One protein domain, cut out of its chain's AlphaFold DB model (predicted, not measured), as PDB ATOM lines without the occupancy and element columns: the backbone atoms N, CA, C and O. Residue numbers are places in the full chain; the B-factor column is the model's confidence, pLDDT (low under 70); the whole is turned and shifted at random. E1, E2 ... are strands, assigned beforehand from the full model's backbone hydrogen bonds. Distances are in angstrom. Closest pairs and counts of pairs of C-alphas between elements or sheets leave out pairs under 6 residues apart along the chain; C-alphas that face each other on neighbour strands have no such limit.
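AT A GLANCE: This is residues 537 to 610 of the 682 residues of an uncharacterized protein of Streptomyces sp. SID14515 (UniProt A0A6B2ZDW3). One strongly twisted antiparallel sheet, curled like part of a barrel, folds back on itself: E1, E6 and E2 face E4 and E5, with E3 as the hinge. The 74 printed residues include six named strands, E1 to E6 along the chain, and no named helix: all strand, in sheet order E1 E6 E2 E3 E4 E5. It is compact, radius of gyration of the C-alphas 11.3 A, spanning 33 by 25 by 19 A.

IN THESE COORDINATES: Find C-alpha 574 at (233.102, 206.224, 261.811); from there E3 runs 23.9 A to residue 582. E2, residues 555 to 562, 17.1 A, bends by 78 degrees at residue 558. Next find E4, 585 to 590, 16.8 A; E5, 596 to 601, 14.6 A; E1, 537 to 539, 7.2 A; and E6, 605 to 609, 13.1 A, ending at C-alpha (224.696, 205.245, 266.981).

HOW THE PARTS SIT: E2 E3 E4 E5 make a meander of antiparallel hairpins; within hydrogen-bond range are N 557 and O 576, 2.9 A, N 577 and O 589, 2.8 A, and N 586 and O 600, 2.8 A. E6 is the antiparallel neighbour of E2, N 560 and O 607 at 2.9 A, and of E1, N 606 and O 538 at 2.9 A. Edge strands E1 and E5 are apart.

THE WHOLE: The printed part has no cut. Links E1 to E2 and E2 to E3 are long. No printed residue is under pLDDT 70.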
ATOM      1  N   GLN A 537     221.603 197.930 266.655       97.44
ATOM      2  CA  GLN A 537     221.640 196.975 265.548       97.44
ATOM      3  C   GLN A 537     220.239 196.861 264.939       97.44
ATOM      4  O   GLN A 537     219.453 195.990 265.311       97.44
ATOM      5  N   THR A 538     219.921 197.754 264.009       97.50
ATOM      6  CA  THR A 538     218.571 197.884 263.441       97.50
ATOM      7  C   THR A 538     218.608 197.952 261.922       97.50
ATOM      8  O   THR A 538     219.673 198.026 261.300       97.50
ATOM      9  N   THR A 539     217.437 197.893 261.285       98.00
ATOM     10  CA  THR A 539     217.357 198.181 259.851       98.00
ATOM     11  C   THR A 539     217.558 199.672 259.600       98.00
ATOM     12  O   THR A 539     217.263 200.503 260.458       98.00
ATOM     13  N   LEU A 540     218.033 200.030 258.404       97.19
ATOM     14  CA  LEU A 540     218.198 201.427 258.012       97.19
ATOM     15  C   LEU A 540     216.869 202.197 258.152       97.19
ATOM     16  O   LEU A 540     216.874 203.330 258.604       97.19
ATOM     17  N   LYS A 541     215.715 201.563 257.893       96.69
ATOM     18  CA  LYS A 541     214.375 202.145 258.115       96.69
ATOM     19  C   LYS A 541     214.142 202.678 259.534       96.69
ATOM     20  O   LYS A 541     213.351 203.601 259.701       96.69
ATOM     21  N   GLU A 542     214.776 202.075 260.530       96.38
ATOM     22  CA  GLU A 542     214.620 202.429 261.945       96.38
ATOM     23  C   GLU A 542     215.570 203.553 262.379       96.38
ATOM     24  O   GLU A 542     215.413 204.098 263.468       96.38
ATOM     25  N   VAL A 543     216.521 203.952 261.524       94.94
ATOM     26  CA  VAL A 543     217.294 205.180 261.729       94.94
ATOM     27  C   VAL A 543     216.334 206.356 261.546       94.94
ATOM     28  O   VAL A 543     215.879 206.651 260.440       94.94
ATOM     29  N   GLY A 544     215.970 207.014 262.645       91.19
ATOM     30  CA  GLY A 544     215.068 208.161 262.605       91.19
ATOM     31  C   GLY A 544     215.608 209.281 261.708       91.19
ATOM     32  O   GLY A 544     216.808 209.558 261.699       91.19
ATOM     33  N   TYR A 545     214.704 209.959 260.994       91.56
ATOM     34  CA  TYR A 545     215.011 211.147 260.184       91.56
ATOM     35  C   TYR A 545     216.008 210.916 259.038       91.56
ATOM     36  O   TYR A 545     216.833 211.781 258.745       91.56
ATOM     37  N   LEU A 546     215.932 209.767 258.364       96.38
ATOM     38  CA  LEU A 546     216.686 209.572 257.128       96.38
ATOM     39  C   LEU A 546     216.272 210.563 256.028       96.38
ATOM     40  O   LEU A 546     215.091 210.925 255.941       96.38
ATOM     41  N   PRO A 547     217.214 210.954 255.148       95.12
ATOM     42  CA  PRO A 547     216.898 211.775 253.988       95.12
ATOM     43  C   PRO A 547     215.868 211.066 253.110       95.12
ATOM     44  O   PRO A 547     215.931 209.864 252.877       95.12
ATOM     45  N   THR A 548     214.920 211.810 252.567       95.69
ATOM     46  CA  THR A 548     213.941 211.281 251.613       95.69
ATOM     47  C   THR A 548     213.982 212.092 250.332       95.69
ATOM     48  O   THR A 548     214.551 213.181 250.296       95.69
ATOM     49  N   ARG A 549     213.301 211.612 249.284       92.69
ATOM     50  CA  ARG A 549     213.134 212.371 248.035       92.69
ATOM     51  C   ARG A 549     212.626 213.802 248.270       92.69
ATOM     52  O   ARG A 549     213.032 214.705 247.552       92.69
ATOM     53  N   ASN A 550     211.771 213.999 249.277       91.06
ATOM     54  CA  ASN A 550     211.153 215.294 249.579       91.06
ATOM     55  C   ASN A 550     211.886 216.074 250.685       91.06
ATOM     56  O   ASN A 550     211.547 217.223 250.949       91.06
ATOM     57  N   ARG A 551     212.865 215.456 251.355       90.69
ATOM     58  CA  ARG A 551     213.702 216.065 252.399       90.69
ATOM     59  C   ARG A 551     215.124 215.526 252.245       90.69
ATOM     60  O   ARG A 551     215.479 214.585 252.953       90.69
ATOM     61  N   PRO A 552     215.911 216.052 251.293       88.31
ATOM     62  CA  PRO A 552     217.215 215.495 250.945       88.31
ATOM     63  C   PRO A 552     218.318 215.834 251.958       88.31
ATOM     64  O   PRO A 552     219.471 215.503 251.706       88.31
ATOM     65  N   THR A 553     217.991 216.496 253.075       92.94
ATOM     66  CA  THR A 553     218.960 216.900 254.095       92.94
ATOM     67  C   THR A 553     219.732 215.682 254.603       92.94
ATOM     68  O   THR A 553     219.107 214.775 255.166       92.94
ATOM     69  N   PRO A 554     221.059 215.635 254.404       91.19
ATOM     70  CA  PRO A 554     221.859 214.504 254.834       91.19
ATOM     71  C   PRO A 554     221.774 214.283 256.345       91.19
ATOM     72  O   PRO A 554     221.666 215.230 257.128       91.19
ATOM     73  N   ARG A 555     221.817 213.016 256.762       94.00
ATOM     74  CA  ARG A 555     221.785 212.633 258.180       94.00
ATOM     75  C   ARG A 555     223.166 212.169 258.611       94.00
ATOM     76  O   ARG A 555     223.691 211.228 258.024       94.00
ATOM     77  N   VAL A 556     223.717 212.779 259.657       95.75
ATOM     78  CA  VAL A 556     224.992 212.355 260.248       95.75
ATOM     79  C   VAL A 556     224.733 211.398 261.412       95.75
ATOM     80  O   VAL A 556     223.866 211.651 262.251       95.75
ATOM     81  N   MET A 557     225.462 210.286 261.453       96.19
ATOM     82  CA  MET A 557     225.390 209.278 262.514       96.19
ATOM     83  C   MET A 557     226.743 208.592 262.712       96.19
ATOM     84  O   MET A 557     227.597 208.631 261.828       96.19
ATOM     85  N   TRP A 558     226.924 207.905 263.834       97.06
ATOM     86  CA  TRP A 558     227.979 206.907 263.965       97.06
ATOM     87  C   TRP A 558     227.596 205.646 263.196       97.06
ATOM     88  O   TRP A 558     226.480 205.146 263.334       97.06
ATOM     89  N   PHE A 559     228.515 205.112 262.397       97.19
ATOM     90  CA  PHE A 559     228.311 203.910 261.596       97.19
ATOM     91  C   PHE A 559     229.387 202.870 261.909       97.19
ATOM     92  O   PHE A 559     230.579 203.145 261.794       97.19
ATOM     93  N   GLY A 560     228.949 201.671 262.294       96.88
ATOM     94  CA  GLY A 560     229.797 200.531 262.651       96.88
ATOM     95  C   GLY A 560     229.782 199.421 261.596       96.88
ATOM     96  O   GLY A 560     230.190 198.296 261.878       96.88
ATOM     97  N   GLY A 561     229.275 199.690 260.389       96.69
ATOM     98  CA  GLY A 561     229.220 198.724 259.289       96.69
ATOM     99  C   GLY A 561     227.888 197.978 259.141       96.69
ATOM    100  O   GLY A 561     226.919 198.184 259.874       96.69
ATOM    101  N   LYS A 562     227.832 197.090 258.139       96.88
ATOM    102  CA  LYS A 562     226.663 196.244 257.858       96.88
ATOM    103  C   LYS A 562     226.541 195.143 258.910       96.88
ATOM    104  O   LYS A 562     227.446 194.317 259.044       96.88
ATOM    105  N   ALA A 563     225.396 195.096 259.581       95.69
ATOM    106  CA  ALA A 563     225.064 194.055 260.537       95.69
ATOM    107  C   ALA A 563     224.463 192.832 259.827       95.69
ATOM    108  O   ALA A 563     223.849 192.924 258.760       95.69
ATOM    109  N   GLY A 564     224.640 191.658 260.422       94.31
ATOM    110  CA  GLY A 564     224.059 190.417 259.924       94.31
ATOM    111  C   GLY A 564     224.647 189.200 260.621       94.31
ATOM    112  O   GLY A 564     225.515 189.331 261.478       94.31
ATOM    113  N   ARG A 565     224.219 188.001 260.210       93.12
ATOM    114  CA  ARG A 565     224.674 186.729 260.805       93.12
ATOM    115  C   ARG A 565     226.202 186.587 260.844       93.12
ATOM    116  O   ARG A 565     226.728 186.009 261.784       93.12
ATOM    117  N   PHE A 566     226.894 187.113 259.833       89.94
ATOM    118  CA  PHE A 566     228.357 187.065 259.732       89.94
ATOM    119  C   PHE A 566     229.067 188.220 260.457       89.94
ATOM    120  O   PHE A 566     230.244 188.090 260.767       89.94
ATOM    121  N   ASN A 567     228.352 189.306 260.777       93.56
ATOM    122  CA  ASN A 567     228.886 190.501 261.438       93.56
ATOM    123  C   ASN A 567     228.021 190.862 262.663       93.56
ATOM    124  O   ASN A 567     227.298 191.867 262.635       93.56
ATOM    125  N   PRO A 568     228.036 190.035 263.726       93.19
ATOM    126  CA  PRO A 568     227.194 190.250 264.903       93.19
ATOM    127  C   PRO A 568     227.668 191.411 265.788       93.19
ATOM    128  O   PRO A 568     226.907 191.884 266.620       93.19
ATOM    129  N   LYS A 569     228.914 191.870 265.627       95.25
ATOM    130  CA  LYS A 569     229.492 192.997 266.370       95.25
ATOM    131  C   LYS A 569     229.789 194.164 265.418       95.25
ATOM    132  O   LYS A 569     230.087 193.894 264.248       95.25
ATOM    133  N   PRO A 570     229.720 195.422 265.888       95.69
ATOM    134  CA  PRO A 570     230.147 196.575 265.103       95.69
ATOM    135  C   PRO A 570     231.634 196.469 264.750       95.69
ATOM    136  O   PRO A 570     232.440 195.966 265.535       95.69
ATOM    137  N   GLY A 571     231.984 196.932 263.552       92.06
ATOM    138  CA  GLY A 571     233.363 197.190 263.152       92.06
ATOM    139  C   GLY A 571     233.874 198.514 263.723       92.06
ATOM    140  O   GLY A 571     233.365 199.017 264.721       92.06
ATOM    141  N   GLN A 572     234.876 199.099 263.069       93.25
ATOM    142  CA  GLN A 572     235.387 200.415 263.451       93.25
ATOM    143  C   GLN A 572     234.298 201.486 263.287       93.25
ATOM    144  O   GLN A 572     233.713 201.617 262.209       93.25
ATOM    145  N   TRP A 573     234.055 202.252 264.350       95.25
ATOM    146  CA  TRP A 573     233.116 203.367 264.340       95.25
ATOM    147  C   TRP A 573     233.652 204.522 263.501       95.25
ATOM    148  O   TRP A 573     234.796 204.945 263.650       95.25
ATOM    149  N   VAL A 574     232.812 205.028 262.603       94.69
ATOM    150  CA  VAL A 574     233.102 206.224 261.811       94.69
ATOM    151  C   VAL A 574     231.888 207.138 261.800       94.69
ATOM    152  O   VAL A 574     230.755 206.668 261.674       94.69
ATOM    153  N   LYS A 575     232.106 208.451 261.895       95.38
ATOM    154  CA  LYS A 575     231.062 209.429 261.584       95.38
ATOM    155  C   LYS A 575     230.721 209.298 260.105       95.38
ATOM    156  O   LYS A 575     231.613 209.303 259.253       95.38
ATOM    157  N   ALA A 576     229.444 209.137 259.802       96.69
ATOM    158  CA  ALA A 576     228.963 208.871 258.462       96.69
ATOM    159  C   ALA A 576     227.768 209.753 258.110       96.69
ATOM    160  O   ALA A 576     226.892 209.992 258.938       96.69
ATOM    161  N   GLU A 577     227.736 210.206 256.864       97.38
ATOM    162  CA  GLU A 577     226.656 210.969 256.261       97.38
ATOM    163  C   GLU A 577     225.807 210.047 255.376       97.38
ATOM    164  O   GLU A 577     226.312 209.388 254.466       97.38
ATOM    165  N   VAL A 578     224.507 209.978 255.649       97.69
ATOM    166  CA  VAL A 578     223.548 209.199 254.863       97.69
ATOM    167  C   VAL A 578     222.844 210.116 253.874       97.69
ATOM    168  O   VAL A 578     222.297 211.144 254.273       97.69
ATOM    169  N   ILE A 579     222.818 209.714 252.601       97.06
ATOM    170  CA  ILE A 579     222.239 210.460 251.478       97.06
ATOM    171  C   ILE A 579     221.269 209.559 250.704       97.06
ATOM    172  O   ILE A 579     221.567 208.396 250.422       97.06
ATOM    173  N   TYR A 580     220.104 210.092 250.331       97.12
ATOM    174  CA  TYR A 580     219.155 209.405 249.451       97.12
ATOM    175  C   TYR A 580     219.585 209.545 247.985       97.12
ATOM    176  O   TYR A 580     219.676 210.659 247.476       97.12
ATOM    177  N   ILE A 581     219.807 208.424 247.296       96.56
ATOM    178  CA  ILE A 581     220.319 208.404 245.909       96.56
ATOM    179  C   ILE A 581     219.258 208.013 244.865       96.56
ATOM    180  O   ILE A 581     219.584 207.804 243.700       96.56
ATOM    181  N   GLY A 582     217.983 207.917 245.260       94.44
ATOM    182  CA  GLY A 582     216.877 207.515 244.378       94.44
ATOM    183  C   GLY A 582     216.471 206.045 244.524       94.44
ATOM    184  O   GLY A 582     217.174 205.244 245.132       94.44
ATOM    185  N   GLU A 583     215.286 205.690 244.010       94.00
ATOM    186  CA  GLU A 583     214.765 204.304 243.961       94.00
ATOM    187  C   GLU A 583     214.695 203.569 245.317       94.00
ATOM    188  O   GLU A 583     214.753 202.342 245.384       94.00
ATOM    189  N   GLY A 584     214.602 204.300 246.431       94.19
ATOM    190  CA  GLY A 584     214.618 203.681 247.765       94.19
ATOM    191  C   GLY A 584     216.012 203.235 248.229       94.19
ATOM    192  O   GLY A 584     216.115 202.488 249.207       94.19
ATOM    193  N   LYS A 585     217.069 203.687 247.543       97.19
ATOM    194  CA  LYS A 585     218.472 203.432 247.871       97.19
ATOM    195  C   LYS A 585     219.099 204.626 248.594       97.19
ATOM    196  O   LYS A 585     218.751 205.785 248.365       97.19
ATOM    197  N   TYR A 586     220.061 204.303 249.445       98.00
ATOM    198  CA  TYR A 586     220.801 205.219 250.294       98.00
ATOM    199  C   TYR A 586     222.288 204.932 250.146       98.00
ATOM    200  O   TYR A 586     222.698 203.767 250.152       98.00
ATOM    201  N   ALA A 587     223.085 205.984 250.030       97.62
ATOM    202  CA  ALA A 587     224.530 205.913 250.134       97.62
ATOM    203  C   ALA A 587     224.955 206.452 251.504       97.62
ATOM    204  O   ALA A 587     224.449 207.474 251.958       97.62
ATOM    205  N   ILE A 588     225.849 205.726 252.167       97.69
ATOM    206  CA  ILE A 588     226.451 206.101 253.444       97.69
ATOM    207  C   ILE A 588     227.907 206.447 253.139       97.69
ATOM    208  O   ILE A 588     228.669 205.568 252.727       97.69
ATOM    209  N   TYR A 589     228.278 207.709 253.313       96.88
ATOM    210  CA  TYR A 589     229.633 208.223 253.131       96.88
ATOM    211  C   TYR A 589     230.288 208.448 254.481       96.88
ATOM    212  O   TYR A 589     229.607 208.703 255.469       96.88
ATOM    213  N   ARG A 590     231.613 208.375 254.548       94.75
ATOM    214  CA  ARG A 590     232.337 208.881 255.713       94.75
ATOM    215  C   ARG A 590     232.164 210.404 255.765       94.75
ATOM    216  O   ARG A 590     232.315 211.078 254.752       94.75
ATOM    217  N   PHE A 591     231.817 210.933 256.934       94.00
ATOM    218  CA  PHE A 591     231.516 212.354 257.107       94.00
ATOM    219  C   PHE A 591     232.706 213.224 256.674       94.00
ATOM    220  O   PHE A 591     233.849 212.931 257.028       94.00
ATOM    221  N   GLY A 592     232.436 214.263 255.878       88.69
ATOM    222  CA  GLY A 592     233.452 215.181 255.354       88.69
ATOM    223  C   GLY A 592     234.316 214.634 254.210       88.69
ATOM    224  O   GLY A 592     235.223 215.330 253.761       88.69
ATOM    225  N   THR A 593     234.072 213.416 253.710       89.12
ATOM    226  CA  THR A 593     234.849 212.841 252.597       89.12
ATOM    227  C   THR A 593     233.957 212.255 251.501       89.12
ATOM    228  O   THR A 593     232.782 211.971 251.699       89.12
ATOM    229  N   SER A 594     234.530 212.009 250.318       89.62
ATOM    230  CA  SER A 594     233.857 211.305 249.213       89.62
ATOM    231  C   SER A 594     233.956 209.770 249.313       89.62
ATOM    232  O   SER A 594     233.757 209.070 248.322       89.62
ATOM    233  N   ASP A 595     234.340 209.239 250.478       88.69
ATOM    234  CA  ASP A 595     234.579 207.808 250.704       88.69
ATOM    235  C   ASP A 595     233.256 207.100 251.015       88.69
ATOM    236  O   ASP A 595     232.675 207.283 252.088       88.69
ATOM    237  N   GLN A 596     232.751 206.323 250.059       96.75
ATOM    238  CA  GLN A 596     231.481 205.621 250.199       96.75
ATOM    239  C   GLN A 596     231.664 204.331 251.004       96.75
ATOM    240  O   GLN A 596     232.255 203.364 250.529       96.75
ATOM    241  N   LEU A 597     231.090 204.291 252.203       96.31
ATOM    242  CA  LEU A 597     231.188 203.160 253.124       96.31
ATOM    243  C   LEU A 597     230.235 202.025 252.739       96.31
ATOM    244  O   LEU A 597     230.566 200.848 252.872       96.31
ATOM    245  N   MET A 598     229.024 202.368 252.290       97.12
ATOM    246  CA  MET A 598     227.994 201.390 251.942       97.12
ATOM    247  C   MET A 598     226.919 202.000 251.037       97.12
ATOM    248  O   MET A 598     226.554 203.162 251.182       97.12
ATOM    249  N   THR A 599     226.344 201.184 250.149       97.69
ATOM    250  CA  THR A 599     225.022 201.445 249.554       97.69
ATOM    251  C   THR A 599     224.024 200.437 250.100       97.69
ATOM    252  O   THR A 599     224.325 199.245 250.211       97.69
ATOM    253  N   GLY A 600     222.830 200.899 250.448       96.44
ATOM    254  CA  GLY A 600     221.792 200.054 251.020       96.44
ATOM    255  C   GLY A 600     220.387 200.517 250.675       96.44
ATOM    256  O   GLY A 600     220.158 201.607 250.167       96.44
ATOM    257  N   THR A 601     219.432 199.651 250.968       97.75
ATOM    258  CA  THR A 601     218.005 199.956 251.008       97.75
ATOM    259  C   THR A 601     217.567 200.099 252.462       97.75
ATOM    260  O   THR A 601     218.290 199.709 253.382       97.75
ATOM    261  N   LEU A 602     216.338 200.561 252.682       97.19
ATOM    262  CA  LEU A 602     215.734 200.632 254.018       97.19
ATOM    263  C   LEU A 602     215.726 199.292 254.786       97.19
ATOM    264  O   LEU A 602     215.613 199.295 256.005       97.19
ATOM    265  N   ARG A 603     215.858 198.147 254.099       97.25
ATOM    266  CA  ARG A 603     215.858 196.804 254.711       97.25
ATOM    267  C   ARG A 603     217.233 196.338 255.193       97.25
ATOM    268  O   ARG A 603     217.334 195.284 255.813       97.25
ATOM    269  N   ASN A 604     218.300 197.061 254.870       98.00
ATOM    270  CA  ASN A 604     219.645 196.661 255.259       98.00
ATOM    271  C   ASN A 604     219.834 196.829 256.771       98.00
ATOM    272  O   ASN A 604     219.596 197.909 257.299       98.00
ATOM    273  N   LEU A 605     220.282 195.767 257.443       97.94
ATOM    274  CA  LEU A 605     220.645 195.788 258.859       97.94
ATOM    275  C   LEU A 605     222.034 196.423 259.025       97.94
ATOM    276  O   LEU A 605     222.969 196.060 258.303       97.94
ATOM    277  N   ILE A 606     222.175 197.365 259.952       98.25
ATOM    278  CA  ILE A 606     223.420 198.100 260.204       98.25
ATOM    279  C   ILE A 606     223.684 198.240 261.704       98.25
ATOM    280  O   ILE A 606     222.752 198.210 262.505       98.25
ATOM    281  N   HIS A 607     224.956 198.413 262.059       97.88
ATOM    282  CA  HIS A 607     225.355 198.909 263.374       97.88
ATOM    283  C   HIS A 607     225.474 200.431 263.301       97.88
ATOM    284  O   HIS A 607     226.197 200.944 262.441       97.88
ATOM    285  N   TRP A 608     224.773 201.161 264.164       97.81
ATOM    286  CA  TRP A 608     224.805 202.627 264.172       97.81
ATOM    287  C   TRP A 608     224.629 203.210 265.581       97.81
ATOM    288  O   TRP A 608     224.206 202.506 266.496       97.81
ATOM    289  N   GLY A 609     224.950 204.491 265.751       96.56
ATOM    290  CA  GLY A 609     224.696 205.245 266.981       96.56
ATOM    291  C   GLY A 609     224.416 206.732 266.709       96.56
ATOM    292  O   GLY A 609     224.859 207.263 265.683       96.56
ATOM    293  N   PRO A 610     223.649 207.425 267.566       95.38
ATOM    294  CA  PRO A 610     223.362 208.851 267.416       95.38
ATOM    295  C   PRO A 610     224.609 209.699 267.699       95.38
ATOM    296  O   PRO A 610     225.414 209.350 268.555       95.38
TER     297      PRO A 610